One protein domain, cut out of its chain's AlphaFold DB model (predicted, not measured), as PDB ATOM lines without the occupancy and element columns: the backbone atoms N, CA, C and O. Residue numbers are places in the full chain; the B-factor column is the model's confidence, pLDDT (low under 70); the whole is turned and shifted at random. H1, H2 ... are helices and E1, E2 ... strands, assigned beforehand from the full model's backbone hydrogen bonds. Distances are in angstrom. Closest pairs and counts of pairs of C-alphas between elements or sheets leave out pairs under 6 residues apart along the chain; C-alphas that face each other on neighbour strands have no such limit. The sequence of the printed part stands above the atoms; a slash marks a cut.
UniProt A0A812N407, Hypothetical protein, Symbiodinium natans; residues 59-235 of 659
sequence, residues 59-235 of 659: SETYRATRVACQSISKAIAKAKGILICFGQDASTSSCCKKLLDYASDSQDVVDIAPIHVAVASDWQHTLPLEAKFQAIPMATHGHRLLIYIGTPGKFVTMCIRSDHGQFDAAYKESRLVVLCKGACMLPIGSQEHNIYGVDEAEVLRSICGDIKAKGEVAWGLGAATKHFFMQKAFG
ATOM      1  N   SER A  59      14.956   8.783  21.316       61.03
ATOM      2  CA  SER A  59      15.630   9.114  22.580       61.03
ATOM      3  C   SER A  59      16.088  10.573  22.616       61.03
ATOM      4  O   SER A  59      15.896  11.265  23.618       61.03
ATOM      5  N   GLU A  60      16.649  11.062  21.510       56.66
ATOM      6  CA  GLU A  60      17.049  12.461  21.368       56.66
ATOM      7  C   GLU A  60      15.833  13.376  21.397       56.66
ATOM      8  O   GLU A  60      15.839  14.313  22.185       56.66
ATOM      9  N   THR A  61      14.758  13.039  20.676       59.81
ATOM     10  CA  THR A  61      13.456  13.724  20.739       59.81
ATOM     11  C   THR A  61      12.892  13.775  22.157       59.81
ATOM     12  O   THR A  61      12.472  14.830  22.623       59.81
ATOM     13  N   TYR A  62      12.907  12.666  22.895       63.53
ATOM     14  CA  TYR A  62      12.402  12.649  24.268       63.53
ATOM     15  C   TYR A  62      13.233  13.546  25.203       63.53
ATOM     16  O   TYR A  62      12.687  14.348  25.968       63.53
ATOM     17  N   ARG A  63      14.568  13.452  25.124       62.19
ATOM     18  CA  ARG A  63      15.490  14.297  25.901       62.19
ATOM     19  C   ARG A  63      15.298  15.776  25.559       62.19
ATOM     20  O   ARG A  63      15.183  16.598  26.466       62.19
ATOM     21  N   ALA A  64      15.245  16.076  24.269       60.31
ATOM     22  CA  ALA A  64      14.993  17.375  23.669       60.31
ATOM     23  C   ALA A  64      13.717  18.027  24.208       60.31
ATOM     24  O   ALA A  64      13.767  19.114  24.785       60.31
ATOM     25  N   THR A  65      12.594  17.317  24.093       66.50
ATOM     26  CA  THR A  65      11.287  17.741  24.598       66.50
ATOM     27  C   THR A  65      11.336  18.033  26.090       66.50
ATOM     28  O   THR A  65      10.889  19.091  26.523       66.50
ATOM     29  N   ARG A  66      11.949  17.155  26.893       68.44
ATOM     30  CA  ARG A  66      12.036  17.353  28.345       68.44
ATOM     31  C   ARG A  66      12.824  18.612  28.721       68.44
ATOM     32  O   ARG A  66      12.408  19.340  29.621       68.44
ATOM     33  N   VAL A  67      13.949  18.872  28.050       64.19
ATOM     34  CA  VAL A  67      14.766  20.079  28.272       64.19
ATOM     35  C   VAL A  67      14.009  21.337  27.841       64.19
ATOM     36  O   VAL A  67      14.027  22.334  28.568       64.19
ATOM     37  N   ALA A  68      13.305  21.277  26.705       65.62
ATOM     38  CA  ALA A  68      12.468  22.368  26.221       65.62
ATOM     39  C   ALA A  68      11.352  22.700  27.220       65.62
ATOM     40  O   ALA A  68      11.277  23.845  27.667       65.62
ATOM     41  N   CYS A  69      10.568  21.705  27.658       73.75
ATOM     42  CA  CYS A  69       9.516  21.894  28.660       73.75
ATOM     43  C   CYS A  69      10.077  22.543  29.930       73.75
ATOM     44  O   CYS A  69       9.632  23.617  30.311       73.75
ATOM     45  N   GLN A  70      11.129  21.976  30.532       71.25
ATOM     46  CA  GLN A  70      11.711  22.519  31.767       71.25
ATOM     47  C   GLN A  70      12.212  23.963  31.622       71.25
ATOM     48  O   GLN A  70      12.069  24.766  32.547       71.25
ATOM     49  N   SER A  71      12.824  24.295  30.486       69.94
ATOM     50  CA  SER A  71      13.369  25.633  30.240       69.94
ATOM     51  C   SER A  71      12.258  26.656  30.027       69.94
ATOM     52  O   SER A  71      12.304  27.747  30.599       69.94
ATOM     53  N   ILE A  72      11.225  26.281  29.271       76.75
ATOM     54  CA  ILE A  72      10.064  27.130  29.009       76.75
ATOM     55  C   ILE A  72       9.247  27.328  30.287       76.75
ATOM     56  O   ILE A  72       8.948  28.471  30.618       76.75
ATOM     57  N   SER A  73       8.983  26.277  31.068       81.62
ATOM     58  CA  SER A  73       8.295  26.384  32.363       81.62
ATOM     59  C   SER A  73       9.020  27.343  33.310       81.62
ATOM     60  O   SER A  73       8.399  28.194  33.947       81.62
ATOM     61  N   LYS A  74      10.359  27.274  33.371       79.38
ATOM     62  CA  LYS A  74      11.171  28.214  34.165       79.38
ATOM     63  C   LYS A  74      11.053  29.650  33.656       79.38
ATOM     64  O   LYS A  74      10.973  30.571  34.472       79.38
ATOM     65  N   ALA A  75      11.052  29.856  32.339       80.81
ATOM     66  CA  ALA A  75      10.874  31.176  31.744       80.81
ATOM     67  C   ALA A  75       9.472  31.737  32.043       80.81
ATOM     68  O   ALA A  75       9.353  32.878  32.490       80.81
ATOM     69  N   ILE A  76       8.430  30.913  31.887       85.06
ATOM     70  CA  ILE A  76       7.038  31.242  32.214       85.06
ATOM     71  C   ILE A  76       6.919  31.626  33.686       85.06
ATOM     72  O   ILE A  76       6.368  32.682  33.988       85.06
ATOM     73  N   ALA A  77       7.479  30.839  34.607       85.75
ATOM     74  CA  ALA A  77       7.423  31.118  36.041       85.75
ATOM     75  C   ALA A  77       8.053  32.477  36.398       85.75
ATOM     76  O   ALA A  77       7.459  33.247  37.151       85.75
ATOM     77  N   LYS A  78       9.210  32.809  35.807       83.19
ATOM     78  CA  LYS A  78       9.942  34.063  36.071       83.19
ATOM     79  C   LYS A  78       9.324  35.306  35.423       83.19
ATOM     80  O   LYS A  78       9.585  36.418  35.880       83.19
ATOM     81  N   ALA A  79       8.548  35.151  34.353       84.50
ATOM     82  CA  ALA A  79       7.998  36.279  33.605       84.50
ATOM     83  C   ALA A  79       6.942  37.054  34.414       84.50
ATOM     84  O   ALA A  79       6.114  36.442  35.087       84.50
ATOM     85  N   LYS A  80       6.911  38.391  34.330       83.31
ATOM     86  CA  LYS A  80       5.842  39.195  34.965       83.31
ATOM     87  C   LYS A  80       4.546  39.179  34.154       83.31
ATOM     88  O   LYS A  80       3.466  39.205  34.728       83.31
ATOM     89  N   GLY A  81       4.660  39.086  32.833       87.88
ATOM     90  CA  GLY A  81       3.550  38.807  31.929       87.88
ATOM     91  C   GLY A  81       4.021  37.992  30.730       87.88
ATOM     92  O   GLY A  81       5.222  37.777  30.556       87.88
ATOM     93  N   ILE A  82       3.090  37.511  29.916       89.19
ATOM     94  CA  ILE A  82       3.394  36.627  28.785       89.19
ATOM     95  C   ILE A  82       2.604  37.089  27.567       89.19
ATOM     96  O   ILE A  82       1.420  37.397  27.672       89.19
ATOM     97  N   LEU A  83       3.267  37.141  26.418       88.44
ATOM     98  CA  LEU A  83       2.643  37.323  25.117       88.44
ATOM     99  C   LEU A  83       2.904  36.072  24.283       88.44
ATOM    100  O   LEU A  83       4.053  35.755  23.984       88.44
ATOM    101  N   ILE A  84       1.838  35.373  23.914       88.94
ATOM    102  CA  ILE A  84       1.887  34.226  23.010       88.94
ATOM    103  C   ILE A  84       1.398  34.695  21.647       88.94
ATOM    104  O   ILE A  84       0.290  35.206  21.532       88.94
ATOM    105  N   CYS A  85       2.232  34.550  20.628       85.94
ATOM    106  CA  CYS A  85       2.015  35.095  19.299       85.94
ATOM    107  C   CYS A  85       1.949  33.969  18.261       85.94
ATOM    108  O   CYS A  85       2.905  33.205  18.107       85.94
ATOM    109  N   PHE A  86       0.825  33.864  17.550       83.50
ATOM    110  CA  PHE A  86       0.601  32.841  16.529       83.50
ATOM    111  C   PHE A  86       0.906  33.349  15.120       83.50
ATOM    112  O   PHE A  86       0.249  34.268  14.630       83.50
ATOM    113  N   GLY A  87       1.844  32.694  14.435       76.19
ATOM    114  CA  GLY A  87       2.018  32.816  12.987       76.19
ATOM    115  C   GLY A  87       0.829  32.245  12.210       76.19
ATOM    116  O   GLY A  87       0.029  31.469  12.741       76.19
ATOM    117  N   GLN A  88       0.684  32.627  10.939       72.94
ATOM    118  CA  GLN A  88      -0.427  32.171  10.088       72.94
ATOM    119  C   GLN A  88      -0.536  30.649   9.953       72.94
ATOM    120  O   GLN A  88      -1.619  30.064   9.927       72.94
ATOM    121  N   ASP A  89       0.610  30.001   9.897       67.31
ATOM    122  CA  ASP A  89       0.793  28.565   9.721       67.31
ATOM    123  C   ASP A  89       0.579  27.739  10.999       67.31
ATOM    124  O   ASP A  89       0.373  26.521  10.917       67.31
ATOM    125  N   ALA A  90       0.546  28.386  12.168       65.88
ATOM    126  CA  ALA A  90       0.226  27.746  13.442       65.88
ATOM    127  C   ALA A  90      -1.223  27.224  13.499       65.88
ATOM    128  O   ALA A  90      -1.520  26.326  14.288       65.88
ATOM    129  N   SER A  91      -2.105  27.725  12.622       60.00
ATOM    130  CA  SER A  91      -3.500  27.275  12.449       60.00
ATOM    131  C   SER A  91      -3.641  25.784  12.109       60.00
ATOM    132  O   SER A  91      -4.697  25.190  12.305       60.00
ATOM    133  N   THR A  92      -2.568  25.137  11.650       57.94
ATOM    134  CA  THR A  92      -2.569  23.702  11.324       57.94
ATOM    135  C   THR A  92      -2.324  22.783  12.529       57.94
ATOM    136  O   THR A  92      -2.422  21.565  12.387       57.94
ATOM    137  N   SER A  93      -1.992  23.325  13.707       57.59
ATOM    138  CA  SER A  93      -1.706  22.550  14.924       57.59
ATOM    139  C   SER A  93      -2.937  22.483  15.836       57.59
ATOM    140  O   SER A  93      -3.425  23.502  16.334       57.59
ATOM    141  N   SER A  94      -3.437  21.271  16.108       58.19
ATOM    142  CA  SER A  94      -4.592  21.038  16.997       58.19
ATOM    143  C   SER A  94      -4.335  21.473  18.446       58.19
ATOM    144  O   SER A  94      -5.272  21.740  19.200       58.19
ATOM    145  N   CYS A  95      -3.064  21.590  18.842       63.38
ATOM    146  CA  CYS A  95      -2.662  22.061  20.165       63.38
ATOM    147  C   CYS A  95      -2.731  23.592  20.290       63.38
ATOM    148  O   CYS A  95      -3.076  24.088  21.361       63.38
ATOM    149  N   CYS A  96      -2.506  24.343  19.205       66.75
ATOM    150  CA  CYS A  96      -2.672  25.803  19.182       66.75
ATOM    151  C   CYS A  96      -4.130  26.218  19.407       66.75
ATOM    152  O   CYS A  96      -4.404  27.174  20.131       66.75
ATOM    153  N   LYS A  97      -5.069  25.447  18.847       70.38
ATOM    154  CA  LYS A  97      -6.510  25.633  19.046       70.38
ATOM    155  C   LYS A  97      -6.897  25.609  20.527       70.38
ATOM    156  O   LYS A  97      -7.585  26.509  20.986       70.38
ATOM    157  N   LYS A  98      -6.393  24.633  21.293       72.38
ATOM    158  CA  LYS A  98      -6.685  24.518  22.734       72.38
ATOM    159  C   LYS A  98      -6.295  25.782  23.499       72.38
ATOM    160  O   LYS A  98      -7.029  26.216  24.376       72.38
ATOM    161  N   LEU A  99      -5.157  26.382  23.155       74.56
ATOM    162  CA  LEU A  99      -4.667  27.596  23.804       74.56
ATOM    163  C   LEU A  99      -5.539  28.825  23.486       74.56
ATOM    164  O   LEU A  99      -5.735  29.673  24.351       74.56
ATOM    165  N   LEU A 100      -6.118  28.891  22.282       75.38
ATOM    166  CA  LEU A 100      -7.097  29.916  21.893       75.38
ATOM    167  C   LEU A 100      -8.475  29.695  22.525       75.38
ATOM    168  O   LEU A 100      -9.130  30.659  22.919       75.38
ATOM    169  N   ASP A 101      -8.907  28.439  22.649       77.44
ATOM    170  CA  ASP A 101     -10.156  28.089  23.328       77.44
ATOM    171  C   ASP A 101     -10.116  28.532  24.804       77.44
ATOM    172  O   ASP A 101     -11.124  29.004  25.325       77.44
ATOM    173  N   TYR A 102      -8.944  28.471  25.454       81.25
ATOM    174  CA  TYR A 102      -8.748  28.960  26.825       81.25
ATOM    175  C   TYR A 102      -8.717  30.485  26.967       81.25
ATOM    176  O   TYR A 102      -8.994  30.986  28.054       81.25
ATOM    177  N   ALA A 103      -8.352  31.227  25.922       86.06
ATOM    178  CA  ALA A 103      -8.230  32.677  26.012       86.06
ATOM    179  C   ALA A 103      -9.618  33.336  26.052       86.06
ATOM    180  O   ALA A 103     -10.420  33.132  25.144       86.06
ATOM    181  N   SER A 104      -9.912  34.155  27.059       85.12
ATOM    182  CA  SER A 104     -11.152  34.940  27.115       85.12
ATOM    183  C   SER A 104     -11.045  36.189  26.241       85.12
ATOM    184  O   SER A 104     -10.018  36.865  26.244       85.12
ATOM    185  N   ASP A 105     -12.101  36.525  25.507       86.88
ATOM    186  CA  ASP A 105     -12.253  37.811  24.815       86.88
ATOM    187  C   ASP A 105     -13.323  38.695  25.465       86.88
ATOM    188  O   ASP A 105     -13.895  39.567  24.812       86.88
ATOM    189  N   SER A 106     -13.589  38.484  26.756       83.25
ATOM    190  CA  SER A 106     -14.400  39.394  27.557       83.25
ATOM    191  C   SER A 106     -13.574  40.593  28.025       83.25
ATOM    192  O   SER A 106     -12.403  40.451  28.383       83.25
ATOM    193  N   GLN A 107     -14.179  41.781  28.022       83.06
ATOM    194  CA  GLN A 107     -13.481  43.043  28.291       83.06
ATOM    195  C   GLN A 107     -12.840  43.077  29.690       83.06
ATOM    196  O   GLN A 107     -11.697  43.495  29.830       83.06
ATOM    197  N   ASP A 108     -13.540  42.563  30.702       85.75
ATOM    198  CA  ASP A 108     -13.069  42.470  32.088       85.75
ATOM    199  C   ASP A 108     -11.798  41.621  32.233       85.75
ATOM    200  O   ASP A 108     -10.918  41.966  33.018       85.75
ATOM    201  N   VAL A 109     -11.669  40.547  31.447       84.69
ATOM    202  CA  VAL A 109     -10.478  39.687  31.452       84.69
ATOM    203  C   VAL A 109      -9.340  40.313  30.649       84.69
ATOM    204  O   VAL A 109      -8.189  40.282  31.086       84.69
ATOM    205  N   VAL A 110      -9.648  40.913  29.494       83.25
ATOM    206  CA  VAL A 110      -8.656  41.565  28.620       83.25
ATOM    207  C   VAL A 110      -7.877  42.661  29.351       83.25
ATOM    208  O   VAL A 110      -6.669  42.776  29.144       83.25
ATOM    209  N   ASP A 111      -8.532  43.405  30.243       81.00
ATOM    210  CA  ASP A 111      -7.925  44.532  30.958       81.00
ATOM    211  C   ASP A 111      -6.975  44.114  32.099       81.00
ATOM    212  O   ASP A 111      -6.070  44.873  32.455       81.00
ATOM    213  N   ILE A 112      -7.142  42.912  32.671       84.56
ATOM    214  CA  ILE A 112      -6.406  42.473  33.877       84.56
ATOM    215  C   ILE A 112      -5.466  41.283  33.649       84.56
ATOM    216  O   ILE A 112      -4.622  41.001  34.506       84.56
ATOM    217  N   ALA A 113      -5.602  40.558  32.536       86.94
ATOM    218  CA  ALA A 113      -4.883  39.307  32.329       86.94
ATOM    219  C   ALA A 113      -3.353  39.511  32.243       86.94
ATOM    220  O   ALA A 113      -2.863  40.314  31.444       86.94
ATOM    221  N   PRO A 114      -2.548  38.738  32.999       87.06
ATOM    222  CA  PRO A 114      -1.089  38.766  32.874       87.06
ATOM    223  C   PRO A 114      -0.594  38.108  31.576       87.06
ATOM    224  O   PRO A 114       0.577  38.262  31.209       87.06
ATOM    225  N   ILE A 115      -1.458  37.347  30.899       90.06
ATOM    226  CA  ILE A 115      -1.137  36.551  29.717       90.06
ATOM    227  C   ILE A 115      -2.045  36.984  28.574       90.06
ATOM    228  O   ILE A 115      -3.268  36.928  28.690       90.06
ATOM    229  N   HIS A 116      -1.442  37.352  27.447       88.81
ATOM    230  CA  HIS A 116      -2.167  37.662  26.223       88.81
ATOM    231  C   HIS A 116      -1.795  36.692  25.115       88.81
ATOM    232  O   HIS A 116      -0.623  36.375  24.903       88.81
ATOM    233  N   VAL A 117      -2.810  36.271  24.378       88.56
ATOM    234  CA  VAL A 117      -2.698  35.454  23.180       88.56
ATOM    235  C   VAL A 117      -3.063  36.323  21.989       88.56
ATOM    236  O   VAL A 117      -4.158  36.874  21.941       88.56
ATOM    237  N   ALA A 118      -2.152  36.476  21.041       85.44
ATOM    238  CA  ALA A 118      -2.310  37.349  19.890       85.44
ATOM    239  C   ALA A 118      -1.832  36.665  18.604       85.44
ATOM    240  O   ALA A 118      -1.281  35.562  18.612       85.44
ATOM    241  N   VAL A 119      -2.050  37.346  17.485       80.19
ATOM    242  CA  VAL A 119      -1.564  36.931  16.168       80.19
ATOM    243  C   VAL A 119      -0.295  37.688  15.813       80.19
ATOM    244  O   VAL A 119      -0.116  38.834  16.223       80.19
ATOM    245  N   ALA A 120       0.564  37.058  15.020       76.12
ATOM    246  CA  ALA A 120       1.699  37.727  14.408       76.12
ATOM    247  C   ALA A 120       1.233  38.665  13.288       76.12
ATOM    248  O   ALA A 120       0.132  38.526  12.745       76.12
ATOM    249  N   SER A 121       2.077  39.630  12.921       72.00
ATOM    250  CA  SER A 121       1.734  40.627  11.905       72.00
ATOM    251  C   SER A 121       1.458  40.037  10.516       72.00
ATOM    252  O   SER A 121       0.773  40.674   9.720       72.00
ATOM    253  N   ASP A 122       1.884  38.803  10.217       70.12
ATOM    254  CA  ASP A 122       1.528  38.136   8.957       70.12
ATOM    255  C   ASP A 122       0.029  37.839   8.810       70.12
ATOM    256  O   ASP A 122      -0.446  37.644   7.689       70.12
ATOM    257  N   TRP A 123      -0.738  37.890   9.901       70.31
ATOM    258  CA  TRP A 123      -2.197  37.845   9.859       70.31
ATOM    259  C   TRP A 123      -2.847  39.168   9.441       70.31
ATOM    260  O   TRP A 123      -4.016  39.148   9.054       70.31
ATOM    261  N   GLN A 124      -2.144  40.306   9.466       65.69
ATOM    262  CA  GLN A 124      -2.747  41.636   9.254       65.69
ATOM    263  C   GLN A 124      -3.435  41.783   7.891       65.69
ATOM    264  O   GLN A 124      -4.494  42.392   7.805       65.69
ATOM    265  N   HIS A 125      -2.902  41.164   6.834       63.09
ATOM    266  CA  HIS A 125      -3.530  41.174   5.501       63.09
ATOM    267  C   HIS A 125      -4.750  40.254   5.387       63.09
ATOM    268  O   HIS A 125      -5.451  40.249   4.377       63.09
ATOM    269  N   THR A 126      -4.972  39.423   6.398       61.16
ATOM    270  CA  THR A 126      -6.052  38.446   6.424       61.16
ATOM    271  C   THR A 126      -7.137  38.833   7.421       61.16
ATOM    272  O   THR A 126      -8.276  38.415   7.264       61.16
ATOM    273  N   LEU A 127      -6.862  39.652   8.422       64.44
ATOM    274  CA  LEU A 127      -7.922  40.130   9.297       64.44
ATOM    275  C   LEU A 127      -8.717  41.247   8.600       64.44
ATOM    276  O   LEU A 127      -8.126  42.030   7.855       64.44
ATOM    277  N   PRO A 128     -10.053  41.307   8.776       61.12
ATOM    278  CA  PRO A 128     -10.832  42.438   8.290       61.12
ATOM    279  C   PRO A 128     -10.223  43.733   8.836       61.12
ATOM    280  O   PRO A 128     -10.108  43.888  10.048       61.12
ATOM    281  N   LEU A 129      -9.849  44.659   7.949       54.47
ATOM    282  CA  LEU A 129      -9.251  45.963   8.290       54.47
ATOM    283  C   LEU A 129     -10.226  46.913   9.018       54.47
ATOM    284  O   LEU A 129      -9.910  48.074   9.262       54.47
ATOM    285  N   GLU A 130     -11.430  46.440   9.333       54.16
ATOM    286  CA  GLU A 130     -12.457  47.202  10.027       54.16
ATOM    287  C   GLU A 130     -12.072  47.433  11.495       54.16
ATOM    288  O   GLU A 130     -11.408  46.608  12.123       54.16
ATOM    289  N   ALA A 131     -12.561  48.543  12.053       52.22
ATOM    290  CA  ALA A 131     -12.267  49.111  13.376       52.22
ATOM    291  C   ALA A 131     -12.523  48.208  14.610       52.22
ATOM    292  O   ALA A 131     -12.520  48.701  15.735       52.22
ATOM    293  N   LYS A 132     -12.778  46.905  14.429       61.16
ATOM    294  CA  LYS A 132     -13.046  45.950  15.510       61.16
ATOM    295  C   LYS A 132     -11.777  45.442  16.191       61.16
ATOM    296  O   LYS A 132     -11.821  45.203  17.390       61.16
ATOM    297  N   PHE A 133     -10.669  45.269  15.466       68.75
ATOM    298  CA  PHE A 133      -9.435  44.732  16.051       68.75
ATOM    299  C   PHE A 133      -8.604  45.833  16.709       68.75
ATOM    300  O   PHE A 133      -8.287  46.846  16.086       68.75
ATOM    301  N   GLN A 134      -8.212  45.610  17.962       71.69
ATOM    302  CA  GLN A 134      -7.192  46.420  18.620       71.69
ATOM    303  C   GLN A 134      -5.811  46.137  18.015       71.69
ATOM    304  O   GLN A 134      -5.586  45.109  17.369       71.69
ATOM    305  N   ALA A 135      -4.868  47.059  18.234       69.94
ATOM    306  CA  ALA A 135      -3.482  46.845  17.843       69.94
ATOM    307  C   ALA A 135      -2.941  45.568  18.504       69.94
ATOM    308  O   ALA A 135      -3.214  45.308  19.675       69.94
ATOM    309  N   ILE A 136      -2.156  44.794  17.749       67.25
ATOM    310  CA  ILE A 136      -1.482  43.602  18.273       67.25
ATOM    311  C   ILE A 136      -0.699  44.025  19.526       67.25
ATOM    312  O   ILE A 136       0.125  44.942  19.423       67.25
ATOM    313  N   PRO A 137      -0.938  43.400  20.697       67.69
ATOM    314  CA  PRO A 137      -0.221  43.741  21.911       67.69
ATOM    315  C   PRO A 137       1.269  43.617  21.648       67.69
ATOM    316  O   PRO A 137       1.757  42.551  21.280       67.69
ATOM    317  N   MET A 138       1.995  44.711  21.822       66.19
ATOM    318  CA  MET A 138       3.442  44.677  21.712       66.19
ATOM    319  C   MET A 138       4.022  44.127  23.012       66.19
ATOM    320  O   MET A 138       3.581  44.485  24.108       66.19
ATOM    321  N   ALA A 139       5.066  43.306  22.916       59.12
ATOM    322  CA  ALA A 139       5.941  43.052  24.055       59.12
ATOM    323  C   ALA A 139       6.813  44.299  24.302       59.12
ATOM    324  O   ALA A 139       8.019  44.275  24.060       59.12
ATOM    325  N   THR A 140       6.208  45.420  24.711       53.06
ATOM    326  CA  THR A 140       6.940  46.655  25.024       53.06
ATOM    327  C   THR A 140       8.008  46.391  26.088       53.06
ATOM    328  O   THR A 140       7.850  45.524  26.954       53.06
ATOM    329  N   HIS A 141       9.133  47.100  25.958       47.78
ATOM    330  CA  HIS A 141      10.380  46.874  26.689       47.78
ATOM    331  C   HIS A 141      10.195  46.475  28.165       47.78
ATOM    332  O   HIS A 141       9.547  47.169  28.945       47.78
ATOM    333  N   GLY A 142      10.841  45.365  28.541       53.31
ATOM    334  CA  GLY A 142      11.263  45.095  29.915       53.31
ATOM    335  C   GLY A 142      10.476  44.083  30.755       53.31
ATOM    336  O   GLY A 142      11.027  43.643  31.766       53.31
ATOM    337  N   HIS A 143       9.242  43.666  30.419       66.19
ATOM    338  CA  HIS A 143       8.431  42.900  31.401       66.19
ATOM    339  C   HIS A 143       7.668  41.647  30.930       66.19
ATOM    340  O   HIS A 143       7.213  40.891  31.794       66.19
ATOM    341  N   ARG A 144       7.546  41.357  29.626       79.44
ATOM    342  CA  ARG A 144       6.780  40.186  29.144       79.44
ATOM    343  C   ARG A 144       7.655  39.130  28.463       79.44
ATOM    344  O   ARG A 144       8.538  39.479  27.692       79.44
ATOM    345  N   LEU A 145       7.424  37.847  28.728       85.12
ATOM    346  CA  LEU A 145       7.994  36.749  27.936       85.12
ATOM    347  C   LEU A 145       7.250  36.671  26.600       85.12
ATOM    348  O   LEU A 145       6.024  36.605  26.607       85.12
ATOM    349  N   LEU A 146       7.970  36.676  25.480       83.56
ATOM    350  CA  LEU A 146       7.405  36.515  24.143       83.56
ATOM    351  C   LEU A 146       7.577  35.062  23.696       83.56
ATOM    352  O   LEU A 146       8.701  34.579  23.588       83.56
ATOM    353  N   ILE A 147       6.470  34.374  23.432       86.38
ATOM    354  CA  ILE A 147       6.453  33.018  22.881       86.38
ATOM    355  C   ILE A 147       5.846  33.094  21.483       86.38
ATOM    356  O   ILE A 147       4.670  33.412  21.344       86.38
ATOM    357  N   TYR A 148       6.626  32.802  20.449       82.19
ATOM    358  CA  TYR A 148       6.128  32.689  19.080       82.19
ATOM    359  C   TYR A 148       5.891  31.237  18.703       82.19
ATOM    360  O   TYR A 148       6.707  30.377  19.027       82.19
ATOM    361  N   ILE A 149       4.794  30.979  17.995       82.06
ATOM    362  CA  ILE A 149       4.415  29.652  17.513       82.06
ATOM    363  C   ILE A 149       4.128  29.750  16.012       82.06
ATOM    364  O   ILE A 149       3.265  30.531  15.612       82.06
ATOM    365  N   GLY A 150       4.829  28.976  15.181       72.44
ATOM    366  CA  GLY A 150       4.675  29.012  13.719       72.44
ATOM    367  C   GLY A 150       5.658  28.104  12.980       72.44
ATOM    368  O   GLY A 150       6.069  27.068  13.499       72.44
ATOM    369  N   THR A 151       6.058  28.460  11.757       66.00
ATOM    370  CA  THR A 151       7.190  27.807  11.067       66.00
ATOM    371  C   THR A 151       8.455  28.666  11.099       66.00
ATOM    372  O   THR A 151       8.373  29.894  11.223       66.00
ATOM    373  N   PRO A 152       9.644  28.061  10.893       59.53
ATOM    374  CA  PRO A 152      10.894  28.815  10.819       59.53
ATOM    375  C   PRO A 152      10.877  29.888   9.723       59.53
ATOM    376  O   PRO A 152      11.372  30.991   9.931       59.53
ATOM    377  N   GLY A 153      10.264  29.602   8.568       58.50
ATOM    378  CA  GLY A 153      10.176  30.558   7.459       58.50
ATOM    379  C   GLY A 153       9.331  31.788   7.802       58.50
ATOM    380  O   GLY A 153       9.700  32.915   7.459       58.50
ATOM    381  N   LYS A 154       8.222  31.596   8.530       69.38
ATOM    382  CA  LYS A 154       7.400  32.713   9.006       69.38
ATOM    383  C   LYS A 154       8.094  33.493  10.111       69.38
ATOM    384  O   LYS A 154       8.118  34.714  10.019       69.38
ATOM    385  N   PHE A 155       8.748  32.824  11.060       66.81
ATOM    386  CA  PHE A 155       9.568  33.489  12.073       66.81
ATOM    387  C   PHE A 155      10.632  34.400  11.439       66.81
ATOM    388  O   PHE A 155      10.692  35.587  11.747       66.81
ATOM    389  N   VAL A 156      11.402  33.888  10.471       62.53
ATOM    390  CA  VAL A 156      12.399  34.676   9.723       62.53
ATOM    391  C   VAL A 156      11.749  35.871   9.019       62.53
ATOM    392  O   VAL A 156      12.274  36.981   9.060       62.53
ATOM    393  N   THR A 157      10.572  35.681   8.423       63.22
ATOM    394  CA  THR A 157       9.828  36.774   7.780       63.22
ATOM    395  C   THR A 157       9.390  37.844   8.789       63.22
ATOM    396  O   THR A 157       9.478  39.033   8.476       63.22
ATOM    397  N   MET A 158       8.958  37.454   9.993       64.12
ATOM    398  CA  MET A 158       8.587  38.376  11.081       64.12
ATOM    399  C   MET A 158       9.786  39.164  11.598       64.12
ATOM    400  O   MET A 158       9.670  40.369  11.818       64.12
ATOM    401  N   CYS A 159      10.946  38.513  11.692       62.66
ATOM    402  CA  CYS A 159      12.203  39.172  12.021       62.66
ATOM    403  C   CYS A 159      12.628  40.192  10.957       62.66
ATOM    404  O   CYS A 159      13.272  41.162  11.315       62.66
ATOM    405  N   ILE A 160      12.280  40.011   9.676       56.94
ATOM    406  CA  ILE A 160      12.730  40.892   8.580       56.94
ATOM    407  C   ILE A 160      11.748  42.037   8.282       56.94
ATOM    408  O   ILE A 160      12.184  43.115   7.886       56.94
ATOM    409  N   ARG A 161      10.431  41.820   8.414       59.62
ATOM    410  CA  ARG A 161       9.409  42.758   7.907       59.62
ATOM    411  C   ARG A 161       8.780  43.644   8.983       59.62
ATOM    412  O   ARG A 161       9.102  44.822   9.062       59.62
ATOM    413  N   SER A 162       7.828  43.107   9.743       50.97
ATOM    414  CA  SER A 162       6.790  43.909  10.411       50.97
ATOM    415  C   SER A 162       6.874  43.936  11.943       50.97
ATOM    416  O   SER A 162       6.352  44.868  12.542       50.97
ATOM    417  N   ASP A 163       7.592  42.998  12.573       54.47
ATOM    418  CA  ASP A 163       7.757  42.920  14.037       54.47
ATOM    419  C   ASP A 163       9.235  42.980  14.490       54.47
ATOM    420  O   ASP A 163       9.546  42.708  15.655       54.47
ATOM    421  N   HIS A 164      10.155  43.351  13.584       54.91
ATOM    422  CA  HIS A 164      11.615  43.325  13.786       54.91
ATOM    423  C   HIS A 164      12.034  43.935  15.132       54.91
ATOM    424  O   HIS A 164      12.852  43.359  15.842       54.91
ATOM    425  N   GLY A 165      11.461  45.080  15.516       64.62
ATOM    426  CA  GLY A 165      11.819  45.770  16.758       64.62
ATOM    427  C   GLY A 165      11.520  44.968  18.028       64.62
ATOM    428  O   GLY A 165      12.335  44.963  18.947       64.62
ATOM    429  N   GLN A 166      10.389  44.255  18.088       71.69
ATOM    430  CA  GLN A 166       9.985  43.538  19.303       71.69
ATOM    431  C   GLN A 166      10.638  42.160  19.439       71.69
ATOM    432  O   GLN A 166      11.031  41.788  20.544       71.69
ATOM    433  N   PHE A 167      10.798  41.421  18.336       70.44
ATOM    434  CA  PHE A 167      11.479  40.124  18.353       70.44
ATOM    435  C   PHE A 167      12.974  40.282  18.618       70.44
ATOM    436  O   PHE A 167      13.512  39.554  19.446       70.44
ATOM    437  N   ASP A 168      13.624  41.266  17.990       68.06
ATOM    438  CA  ASP A 168      15.039  41.570  18.223       68.06
ATOM    439  C   ASP A 168      15.278  42.066  19.660       68.06
ATOM    440  O   ASP A 168      16.195  41.595  20.331       68.06
ATOM    441  N   ALA A 169      14.413  42.940  20.191       70.88
ATOM    442  CA  ALA A 169      14.496  43.368  21.590       70.88
ATOM    443  C   ALA A 169      14.269  42.204  22.571       70.88
ATOM    444  O   ALA A 169      15.056  42.012  23.495       70.88
ATOM    445  N   ALA A 170      13.230  41.386  22.365       73.56
ATOM    446  CA  ALA A 170      12.965  40.222  23.209       73.56
ATOM    447  C   ALA A 170      14.093  39.183  23.130       73.56
ATOM    448  O   ALA A 170      14.430  38.580  24.146       73.56
ATOM    449  N   TYR A 171      14.700  38.998  21.956       71.62
ATOM    450  CA  TYR A 171      15.864  38.138  21.769       71.62
ATOM    451  C   TYR A 171      17.085  38.663  22.534       71.62
ATOM    452  O   TYR A 171      17.644  37.940  23.356       71.62
ATOM    453  N   LYS A 172      17.446  39.941  22.346       67.62
ATOM    454  CA  LYS A 172      18.561  40.605  23.052       67.62
ATOM    455  C   LYS A 172      18.402  40.577  24.572       67.62
ATOM    456  O   LYS A 172      19.389  40.500  25.293       67.62
ATOM    457  N   GLU A 173      17.166  40.617  25.057       71.44
ATOM    458  CA  GLU A 173      16.842  40.570  26.483       71.44
ATOM    459  C   GLU A 173      16.642  39.135  27.021       71.44
ATOM    460  O   GLU A 173      16.269  38.971  28.180       71.44
ATOM    461  N   SER A 174      16.879  38.083  26.222       70.31
ATOM    462  CA  SER A 174      16.659  36.672  26.609       70.31
ATOM    463  C   SER A 174      15.221  36.368  27.069       70.31
ATOM    464  O   SER A 174      14.972  35.561  27.965       70.31
ATOM    465  N   ARG A 175      14.241  37.028  26.444       76.88
ATOM    466  CA  ARG A 175      12.796  36.904  26.709       76.88
ATOM    467  C   ARG A 175      12.017  36.357  25.510       76.88
ATOM    468  O   ARG A 175      10.800  36.522  25.466       76.88
ATOM    469  N   LEU A 176      12.692  35.753  24.533       75.69
ATOM    470  CA  LEU A 176      12.072  35.189  23.334       75.69
ATOM    471  C   LEU A 176      12.151  33.658  23.345       75.69
ATOM    472  O   LEU A 176      13.235  33.091  23.427       75.69
ATOM    473  N   VAL A 177      11.004  33.004  23.199       77.81
ATOM    474  CA  VAL A 177      10.874  31.573  22.908       77.81
ATOM    475  C   VAL A 177      10.260  31.436  21.520       77.81
ATOM    476  O   VAL A 177       9.235  32.053  21.238       77.81
ATOM    477  N   VAL A 178      10.862  30.620  20.658       72.50
ATOM    478  CA  VAL A 178      10.348  30.350  19.308       72.50
ATOM    479  C   VAL A 178      10.057  28.862  19.194       72.50
ATOM    480  O   VAL A 178      10.952  28.024  19.309       72.50
ATOM    481  N   LEU A 179       8.790  28.534  18.972       71.44
ATOM    482  CA  LEU A 179       8.298  27.182  18.764       71.44
ATOM    483  C   LEU A 179       7.950  27.015  17.294       71.44
ATOM    484  O   LEU A 179       6.986  27.590  16.789       71.44
ATOM    485  N   CYS A 180       8.766  26.223  16.615       64.94
ATOM    486  CA  CYS A 180       8.597  25.883  15.219       64.94
ATOM    487  C   CYS A 180       8.269  24.395  15.082       64.94
ATOM    488  O   CYS A 180       8.751  23.576  15.866       64.94
ATOM    489  N   LYS A 181       7.515  24.011  14.044       58.75
ATOM    490  CA  LYS A 181       7.332  22.586  13.710       58.75
ATOM    491  C   LYS A 181       8.690  21.880  13.624       58.75
ATOM    492  O   LYS A 181       9.503  22.204  12.759       58.75
ATOM    493  N   GLY A 182       8.924  20.930  14.530       48.94
ATOM    494  CA  GLY A 182      10.151  20.135  14.597       48.94
ATOM    495  C   GLY A 182      11.396  20.849  15.144       48.94
ATOM    496  O   GLY A 182      12.467  20.246  15.105       48.94
ATOM    497  N   ALA A 183      11.296  22.080  15.662       52.47
ATOM    498  CA  ALA A 183      12.417  22.800  16.276       52.47
ATOM    499  C   ALA A 183      11.957  23.764  17.385       52.47
ATOM    500  O   ALA A 183      11.049  24.568  17.185       52.47
ATOM    501  N   CYS A 184      12.620  23.746  18.541       45.69
ATOM    502  CA  CYS A 184      12.408  24.736  19.601       45.69
ATOM    503  C   CYS A 184      13.674  25.581  19.782       45.69
ATOM    504  O   CYS A 184      14.739  25.032  20.063       45.69
ATOM    505  N   MET A 185      13.559  26.905  19.633       51.41
ATOM    506  CA  MET A 185      14.640  27.844  19.949       51.41
ATOM    507  C   MET A 185      14.347  28.504  21.298       51.41
ATOM    508  O   MET A 185      13.304  29.140  21.489       51.41
ATOM    509  N   LEU A 186      15.270  28.326  22.241       42.59
ATOM    510  CA  LEU A 186      15.171  28.838  23.604       42.59
ATOM    511  C   LEU A 186      16.026  30.107  23.772       42.59
ATOM    512  O   LEU A 186      17.038  30.251  23.091       42.59
ATOM    513  N   PRO A 187      15.688  30.993  24.725       35.03
ATOM    514  CA  PRO A 187      16.434  32.226  24.989       35.03
ATOM    515  C   PRO A 187      17.827  32.027  25.625       35.03
ATOM    516  O   PRO A 187      18.439  33.002  26.045       35.03
ATOM    517  N   ILE A 188      18.332  30.792  25.747       32.59
ATOM    518  CA  ILE A 188      19.594  30.478  26.434       32.59
ATOM    519  C   ILE A 188      20.371  29.426  25.620       32.59
ATOM    520  O   ILE A 188      19.955  28.268  25.587       32.59
ATOM    521  N   GLY A 189      21.502  29.813  25.010       32.84
ATOM    522  CA  GLY A 189      22.517  28.891  24.467       32.84
ATOM    523  C   GLY A 189      23.093  29.263  23.090       32.84
ATOM    524  O   GLY A 189      22.389  29.773  22.224       32.84
ATOM    525  N   SER A 190      24.387  28.996  22.888       32.91
ATOM    526  CA  SER A 190      25.095  29.087  21.601       32.91
ATOM    527  C   SER A 190      24.486  28.160  20.531       32.91
ATOM    528  O   SER A 190      23.819  27.175  20.849       32.91
ATOM    529  N   GLN A 191      24.748  28.469  19.250       36.16
ATOM    530  CA  GLN A 191      24.207  27.819  18.037       36.16
ATOM    531  C   GLN A 191      24.287  26.276  17.977       36.16
ATOM    532  O   GLN A 191      23.614  25.680  17.138       36.16
ATOM    533  N   GLU A 192      25.036  25.613  18.859       37.03
ATOM    534  CA  GLU A 192      25.098  24.145  18.950       37.03
ATOM    535  C   GLU A 192      23.832  23.499  19.556       37.03
ATOM    536  O   GLU A 192      23.688  22.282  19.503       37.03
ATOM    537  N   HIS A 193      22.878  24.284  20.083       39.53
ATOM    538  CA  HIS A 193      21.698  23.770  20.801       39.53
ATOM    539  C   HIS A 193      20.336  24.113  20.170       39.53
ATOM    540  O   HIS A 193      19.321  24.111  20.870       39.53
ATOM    541  N   ASN A 194      20.255  24.365  18.859       41.41
ATOM    542  CA  ASN A 194      18.957  24.259  18.180       41.41
ATOM    543  C   ASN A 194      18.479  22.809  18.299       41.41
ATOM    544  O   ASN A 194      19.036  21.912  17.668       41.41
ATOM    545  N   ILE A 195      17.463  22.565  19.126       47.22
ATOM    546  CA  ILE A 195      16.974  21.211  19.330       47.22
ATOM    547  C   ILE A 195      15.982  20.882  18.214       47.22
ATOM    548  O   ILE A 195      14.802  21.240  18.278       47.22
ATOM    549  N   TYR A 196      16.483  20.222  17.173       46.97
ATOM    550  CA  TYR A 196      15.661  19.619  16.131       46.97
ATOM    551  C   TYR A 196      15.073  18.294  16.634       46.97
ATOM    552  O   TYR A 196      15.739  17.526  17.324       46.97
ATOM    553  N   GLY A 197      13.805  18.037  16.308       53.16
ATOM    554  CA  GLY A 197      13.097  16.824  16.720       53.16
ATOM    555  C   GLY A 197      12.389  16.918  18.070       53.16
ATOM    556  O   GLY A 197      12.217  15.895  18.715       53.16
ATOM    557  N   VAL A 198      11.976  18.106  18.517       62.62
ATOM    558  CA  VAL A 198      11.115  18.270  19.705       62.62
ATOM    559  C   VAL A 198       9.669  17.879  19.382       62.62
ATOM    560  O   VAL A 198       9.151  18.223  18.319       62.62
ATOM    561  N   ASP A 199       9.002  17.202  20.318       72.75
ATOM    562  CA  ASP A 199       7.557  16.961  20.266       72.75
ATOM    563  C   ASP A 199       6.812  18.260  20.615       72.75
ATOM    564  O   ASP A 199       6.641  18.623  21.781       72.75
ATOM    565  N   GLU A 200       6.392  18.979  19.573       72.81
ATOM    566  CA  GLU A 200       5.640  20.232  19.683       72.81
ATOM    567  C   GLU A 200       4.370  20.070  20.529       72.81
ATOM    568  O   GLU A 200       4.047  20.955  21.320       72.81
ATOM    569  N   ALA A 201       3.662  18.942  20.405       75.81
ATOM    570  CA  ALA A 201       2.411  18.721  21.120       75.81
ATOM    571  C   ALA A 201       2.654  18.574  22.628       75.81
ATOM    572  O   ALA A 201       1.884  19.095  23.436       75.81
ATOM    573  N   GLU A 202       3.735  17.902  23.024       81.12
ATOM    574  CA  GLU A 202       4.136  17.796  24.429       81.12
ATOM    575  C   GLU A 202       4.588  19.143  25.006       81.12
ATOM    576  O   GLU A 202       4.153  19.526  26.095       81.12
ATOM    577  N   VAL A 203       5.385  19.912  24.258       77.62
ATOM    578  CA  VAL A 203       5.810  21.254  24.689       77.62
ATOM    579  C   VAL A 203       4.617  22.199  24.825       77.62
ATOM    580  O   VAL A 203       4.490  22.882  25.841       77.62
ATOM    581  N   LEU A 204       3.701  22.211  23.853       79.19
ATOM    582  CA  LEU A 204       2.483  23.021  23.911       79.19
ATOM    583  C   LEU A 204       1.573  22.607  25.070       79.19
ATOM    584  O   LEU A 204       1.001  23.478  25.727       79.19
ATOM    585  N   ARG A 205       1.459  21.304  25.364       83.06
ATOM    586  CA  ARG A 205       0.738  20.814  26.551       83.06
ATOM    587  C   ARG A 205       1.359  21.332  27.845       83.06
ATOM    588  O   ARG A 205       0.615  21.812  28.699       83.06
ATOM    589  N   SER A 206       2.688  21.289  27.966       83.69
ATOM    590  CA  SER A 206       3.406  21.848  29.118       83.69
ATOM    591  C   SER A 206       3.126  23.344  29.269       83.69
ATOM    592  O   SER A 206       2.722  23.786  30.341       83.69
ATOM    593  N   ILE A 207       3.234  24.110  28.177       85.00
ATOM    594  CA  ILE A 207       2.947  25.551  28.167       85.00
ATOM    595  C   ILE A 207       1.514  25.825  28.612       85.00
ATOM    596  O   ILE A 207       1.309  26.674  29.469       85.00
ATOM    597  N   CYS A 208       0.530  25.095  28.077       82.81
ATOM    598  CA  CYS A 208      -0.875  25.240  28.468       82.81
ATOM    599  C   CYS A 208      -1.079  25.011  29.972       82.81
ATOM    600  O   CYS A 208      -1.855  25.730  30.601       82.81
ATOM    601  N   GLY A 209      -0.389  24.021  30.550       84.31
ATOM    602  CA  GLY A 209      -0.409  23.771  31.990       84.31
ATOM    603  C   GLY A 209       0.168  24.941  32.788       84.31
ATOM    604  O   GLY A 209      -0.482  25.441  33.707       84.31
ATOM    605  N   ASP A 210       1.347  25.420  32.395       86.69
ATOM    606  CA  ASP A 210       2.069  26.466  33.122       86.69
ATOM    607  C   ASP A 210       1.379  27.835  33.042       86.69
ATOM    608  O   ASP A 210       1.328  28.563  34.036       86.69
ATOM    609  N   ILE A 211       0.814  28.201  31.884       87.19
ATOM    610  CA  ILE A 211       0.098  29.477  31.735       87.19
ATOM    611  C   ILE A 211      -1.205  29.478  32.532       87.19
ATOM    612  O   ILE A 211      -1.508  30.469  33.191       87.19
ATOM    613  N   LYS A 212      -1.927  28.349  32.562       81.75
ATOM    614  CA  LYS A 212      -3.172  28.212  33.326       81.75
ATOM    615  C   LYS A 212      -2.929  28.322  34.830       81.75
ATOM    616  O   LYS A 212      -3.757  28.867  35.549       81.75
ATOM    617  N   ALA A 213      -1.784  27.835  35.306       83.62
ATOM    618  CA  ALA A 213      -1.379  27.982  36.701       83.62
ATOM    619  C   ALA A 213      -0.981  29.424  37.068       83.62
ATOM    620  O   ALA A 213      -0.990  29.782  38.245       83.62
ATOM    621  N   LYS A 214      -0.610  30.252  36.083       84.06
ATOM    622  CA  LYS A 214      -0.091  31.605  36.305       84.06
ATOM    623  C   LYS A 214      -1.185  32.677  36.373       84.06
ATOM    624  O   LYS A 214      -0.958  33.708  37.002       84.06
ATOM    625  N   GLY A 215      -2.346  32.448  35.763       85.31
ATOM    626  CA  GLY A 215      -3.505  33.332  35.886       85.31
ATOM    627  C   GLY A 215      -4.399  33.340  34.653       85.31
ATOM    628  O   GLY A 215      -4.295  32.472  33.787       85.31
ATOM    629  N   GLU A 216      -5.271  34.346  34.590       89.12
ATOM    630  CA  GLU A 216      -6.191  34.558  33.473       89.12
ATOM    631  C   GLU A 216      -5.452  34.756  32.141       89.12
ATOM    632  O   GLU A 216      -4.384  35.377  32.074       89.12
ATOM    633  N   VAL A 217      -6.044  34.230  31.068       90.00
ATOM    634  CA  VAL A 217      -5.507  34.283  29.705       90.00
ATOM    635  C   VAL A 217      -6.475  35.075  28.836       90.00
ATOM    636  O   VAL A 217      -7.622  34.671  28.662       90.00
ATOM    637  N   ALA A 218      -6.014  36.183  28.261       90.19
ATOM    638  CA  ALA A 218      -6.833  37.052  27.423       90.19
ATOM    639  C   ALA A 218      -6.495  36.942  25.936       90.19
ATOM    640  O   ALA A 218      -5.344  36.744  25.537       90.19
ATOM    641  N   TRP A 219      -7.503  37.168  25.102       89.38
ATOM    642  CA  TRP A 219      -7.337  37.434  23.685       89.38
ATOM    643  C   TRP A 219      -6.848  38.868  23.460       89.38
ATOM    644  O   TRP A 219      -7.453  39.842  23.898       89.38
ATOM    645  N   GLY A 220      -5.720  38.994  22.770       83.12
ATOM    646  CA  GLY A 220      -4.960  40.231  22.660       83.12
ATOM    647  C   GLY A 220      -5.486  41.243  21.645       83.12
ATOM    648  O   GLY A 220      -5.036  42.379  21.679       83.12
ATOM    649  N   LEU A 221      -6.406  40.875  20.745       79.88
ATOM    650  CA  LEU A 221      -6.894  41.793  19.700       79.88
ATOM    651  C   LEU A 221      -8.212  42.496  20.058       79.88
ATOM    652  O   LEU A 221      -8.861  43.070  19.183       79.88
ATOM    653  N   GLY A 222      -8.592  42.478  21.335       76.38
ATOM    654  CA  GLY A 222      -9.753  43.194  21.859       76.38
ATOM    655  C   GLY A 222     -10.996  42.327  22.039       76.38
ATOM    656  O   GLY A 222     -11.102  41.220  21.500       76.38
ATOM    657  N   ALA A 223     -11.946  42.844  22.817       77.75
ATOM    658  CA  ALA A 223     -13.128  42.098  23.215       77.75
ATOM    659  C   ALA A 223     -14.020  41.708  22.030       77.75
ATOM    660  O   ALA A 223     -14.143  42.451  21.056       77.75
ATOM    661  N   ALA A 224     -14.645  40.533  22.117       76.25
ATOM    662  CA  ALA A 224     -15.525  39.985  21.084       76.25
ATOM    663  C   ALA A 224     -14.892  39.897  19.676       76.25
ATOM    664  O   ALA A 224     -15.612  39.865  18.680       76.25
ATOM    665  N   THR A 225     -13.560  39.855  19.549       78.06
ATOM    666  CA  THR A 225     -12.892  39.706  18.239       78.06
ATOM    667  C   THR A 225     -12.318  38.314  17.997       78.06
ATOM    668  O   THR A 225     -12.010  37.963  16.854       78.06
ATOM    669  N   LYS A 226     -12.209  37.485  19.044       83.12
ATOM    670  CA  LYS A 226     -11.598  36.151  18.960       83.12
ATOM    671  C   LYS A 226     -12.358  35.251  17.996       83.12
ATOM    672  O   LYS A 226     -11.748  34.513  17.227       83.12
ATOM    673  N   HIS A 227     -13.687  35.336  17.990       70.88
ATOM    674  CA  HIS A 227     -14.524  34.498  17.133       70.88
ATOM    675  C   HIS A 227     -14.296  34.750  15.631       70.88
ATOM    676  O   HIS A 227     -14.258  33.789  14.866       70.88
ATOM    677  N   PHE A 228     -14.055  35.999  15.201       71.69
ATOM    678  CA  PHE A 228     -13.712  36.312  13.804       71.69
ATOM    679  C   PHE A 228     -12.388  35.661  13.388       71.69
ATOM    680  O   PHE A 228     -12.262  35.132  12.281       71.69
ATOM    681  N   PHE A 229     -11.402  35.667  14.288       72.62
ATOM    682  CA  PHE A 229     -10.139  34.976  14.061       72.62
ATOM    683  C   PHE A 229     -10.333  33.458  14.008       72.62
ATOM    684  O   PHE A 229      -9.884  32.823  13.058       72.62
ATOM    685  N   MET A 230     -11.054  32.879  14.972       68.94
ATOM    686  CA  MET A 230     -11.348  31.443  15.013       68.94
ATOM    687  C   MET A 230     -12.078  30.976  13.747       68.94
ATOM    688  O   MET A 230     -11.771  29.912  13.207       68.94
ATOM    689  N   GLN A 231     -12.997  31.796  13.228       63.34
ATOM    690  CA  GLN A 231     -13.663  31.559  11.951       63.34
ATOM    691  C   GLN A 231     -12.669  31.512  10.797       63.34
ATOM    692  O   GLN A 231     -12.679  30.573  10.007       63.34
ATOM    693  N   LYS A 232     -11.793  32.511  10.690       65.06
ATOM    694  CA  LYS A 232     -10.867  32.596   9.565       65.06
ATOM    695  C   LYS A 232      -9.757  31.545   9.617       65.06
ATOM    696  O   LYS A 232      -9.389  30.996   8.583       65.06
ATOM    697  N   ALA A 233      -9.217  31.292  10.803       59.88
ATOM    698  CA  ALA A 233      -8.086  30.398  11.009       59.88
ATOM    699  C   ALA A 233      -8.494  28.918  11.013       59.88
ATOM    700  O   ALA A 233      -7.718  28.080  10.563       59.88
ATOM    701  N   PHE A 234      -9.698  28.599  11.499       58.53
ATOM    702  CA  PHE A 234     -10.133  27.216  11.728       58.53
ATOM    703  C   PHE A 234     -11.530  26.896  11.172       58.53
ATOM    704  O   PHE A 234     -12.042  25.806  11.416       58.53
ATOM    705  N   GLY A 235     -12.172  27.817  10.446       53.56
ATOM    706  CA  GLY A 235     -13.489  27.590   9.842       53.56
ATOM    707  C   GLY A 235     -14.654  27.583  10.837       53.56
ATOM    708  O   GLY A 235     -15.702  27.017  10.531       53.56
TER     709      GLY A 235
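Overview. This is residues 59 to 235 of the 659 residues of the protein "Hypothetical protein" of Symbiodinium natans (UniProt A0A812N407). What does one see first? One twisted sheet of six strands stands in the middle, covered by helices in three layers, with H1, H3 and H7 over one face and H5 and H6 over the other. H4 packs on edge strand E6, while a long link, residues 186 to 199, follows E5 at the other edge. What is it built of? The printed part has 177 residues, with eight named helices and six named strands in the order H1 E1 H2 H3 H4 E2 E3 H5 H6 E4 E5 H7 E6 H8, a mixed class of helices and strands. The mixed sheet runs E5, E4, E3, E1, E2, E6. How large is it? The whole is compact, with a radius of gyration of the C-alphas of 15.2 A, and it spans 47 by 33 by 33 A.

Arrangement. Where does the first helix stand? H1, residues 59 to 78, is on the sheet at a height of 10.4 A, over E5, residues 183 to 185, E4, residues 176 to 180, and E3, residues 144 to 150. On the same face H7, residues 200 to 214, touches H1 the same way at a shallow tilt of 21 degrees, the closest C-alphas being those of Cys 69 and Val 203, 5.5 A apart. H7 also touches H3, residues 94 to 102, on that face, at a shallow tilt of 13 degrees, the closest C-alphas being those of Cys 95 and Ala 201, 6.1 A apart. How do the strands pair? E1, residues 81 to 86, is parallel to E3, with N 83 and O 145 2.8 A apart, and to E2, residues 115 to 119, with N 84 and O 116 2.8 A apart. E2 is parallel to edge strand E6, residues 217 to 219, with N 117 and O 218 2.8 A apart, and E3 is parallel to E4, with N 148 and O 177 2.8 A apart. E4 and edge strand E5 form a hairpin, antiparallel, with N 180 and O 183 2.9 A apart. What else is on the sheet? H5, residues 152 to 160, and H6, residues 164 to 172, lie on the opposite face from H1 and only just touch, with 3 pairs of C-alphas within 8 A, only at the corner, the closest C-alphas being those of Met 158 and His 164, 6.4 A apart. H4, residues 107 to 112, is on the sheet, and its closest C-alphas to E6 are those of Val 110 and Ala 218, 5.0 A apart. H8, residues 226 to 234, only grazes the sheet and only just touches H2, residues 88 to 92, with 3 pairs of C-alphas within 8 A, the closest being those of Ser 91 and Ala 233, 5.7 A apart. How are the helix backbones? In H1, H5, H6, H7 and H8 every O i to N i+4 pair is within hydrogen-bond range. The figure is 3 of 5 in H3, 1 of 2 in H4 and 0 of 1 in H2, which has 1 of 2 O i to N i+3 pairs within range.

Along the chain. Where does one start? H1 begins at C-alpha 59, (15.630, 9.114, 22.580), and measures 28.9 A from first to last C-alpha. Which parts follow? E1 measures 16.8 A, and E1, H2 H3 H4, E2 make a strand-helix-strand unit, two parallel neighbour strands with helices between. E3, 19.2 A long, with H5, H6 and E4 makes another, its crossover right-handed. Where does it end? H7 measures 20.9 A, and H8 ends at C-alpha 234, (-10.133, 27.216, 11.728).

Size, cuts and confidence. How far does it reach? The two C-alphas farthest apart are those of Ser 59 and Ala 131, 49.6 A, and the printed part has no cut. Which links are long? They are E2 to E3, with 24 residues between them, and E5 to H7, with 14. Where is confidence low? The mean pLDDT of the printed part is 70.1, and 80 residues are under 70, among them residues 151 to 165 and 180 to 198.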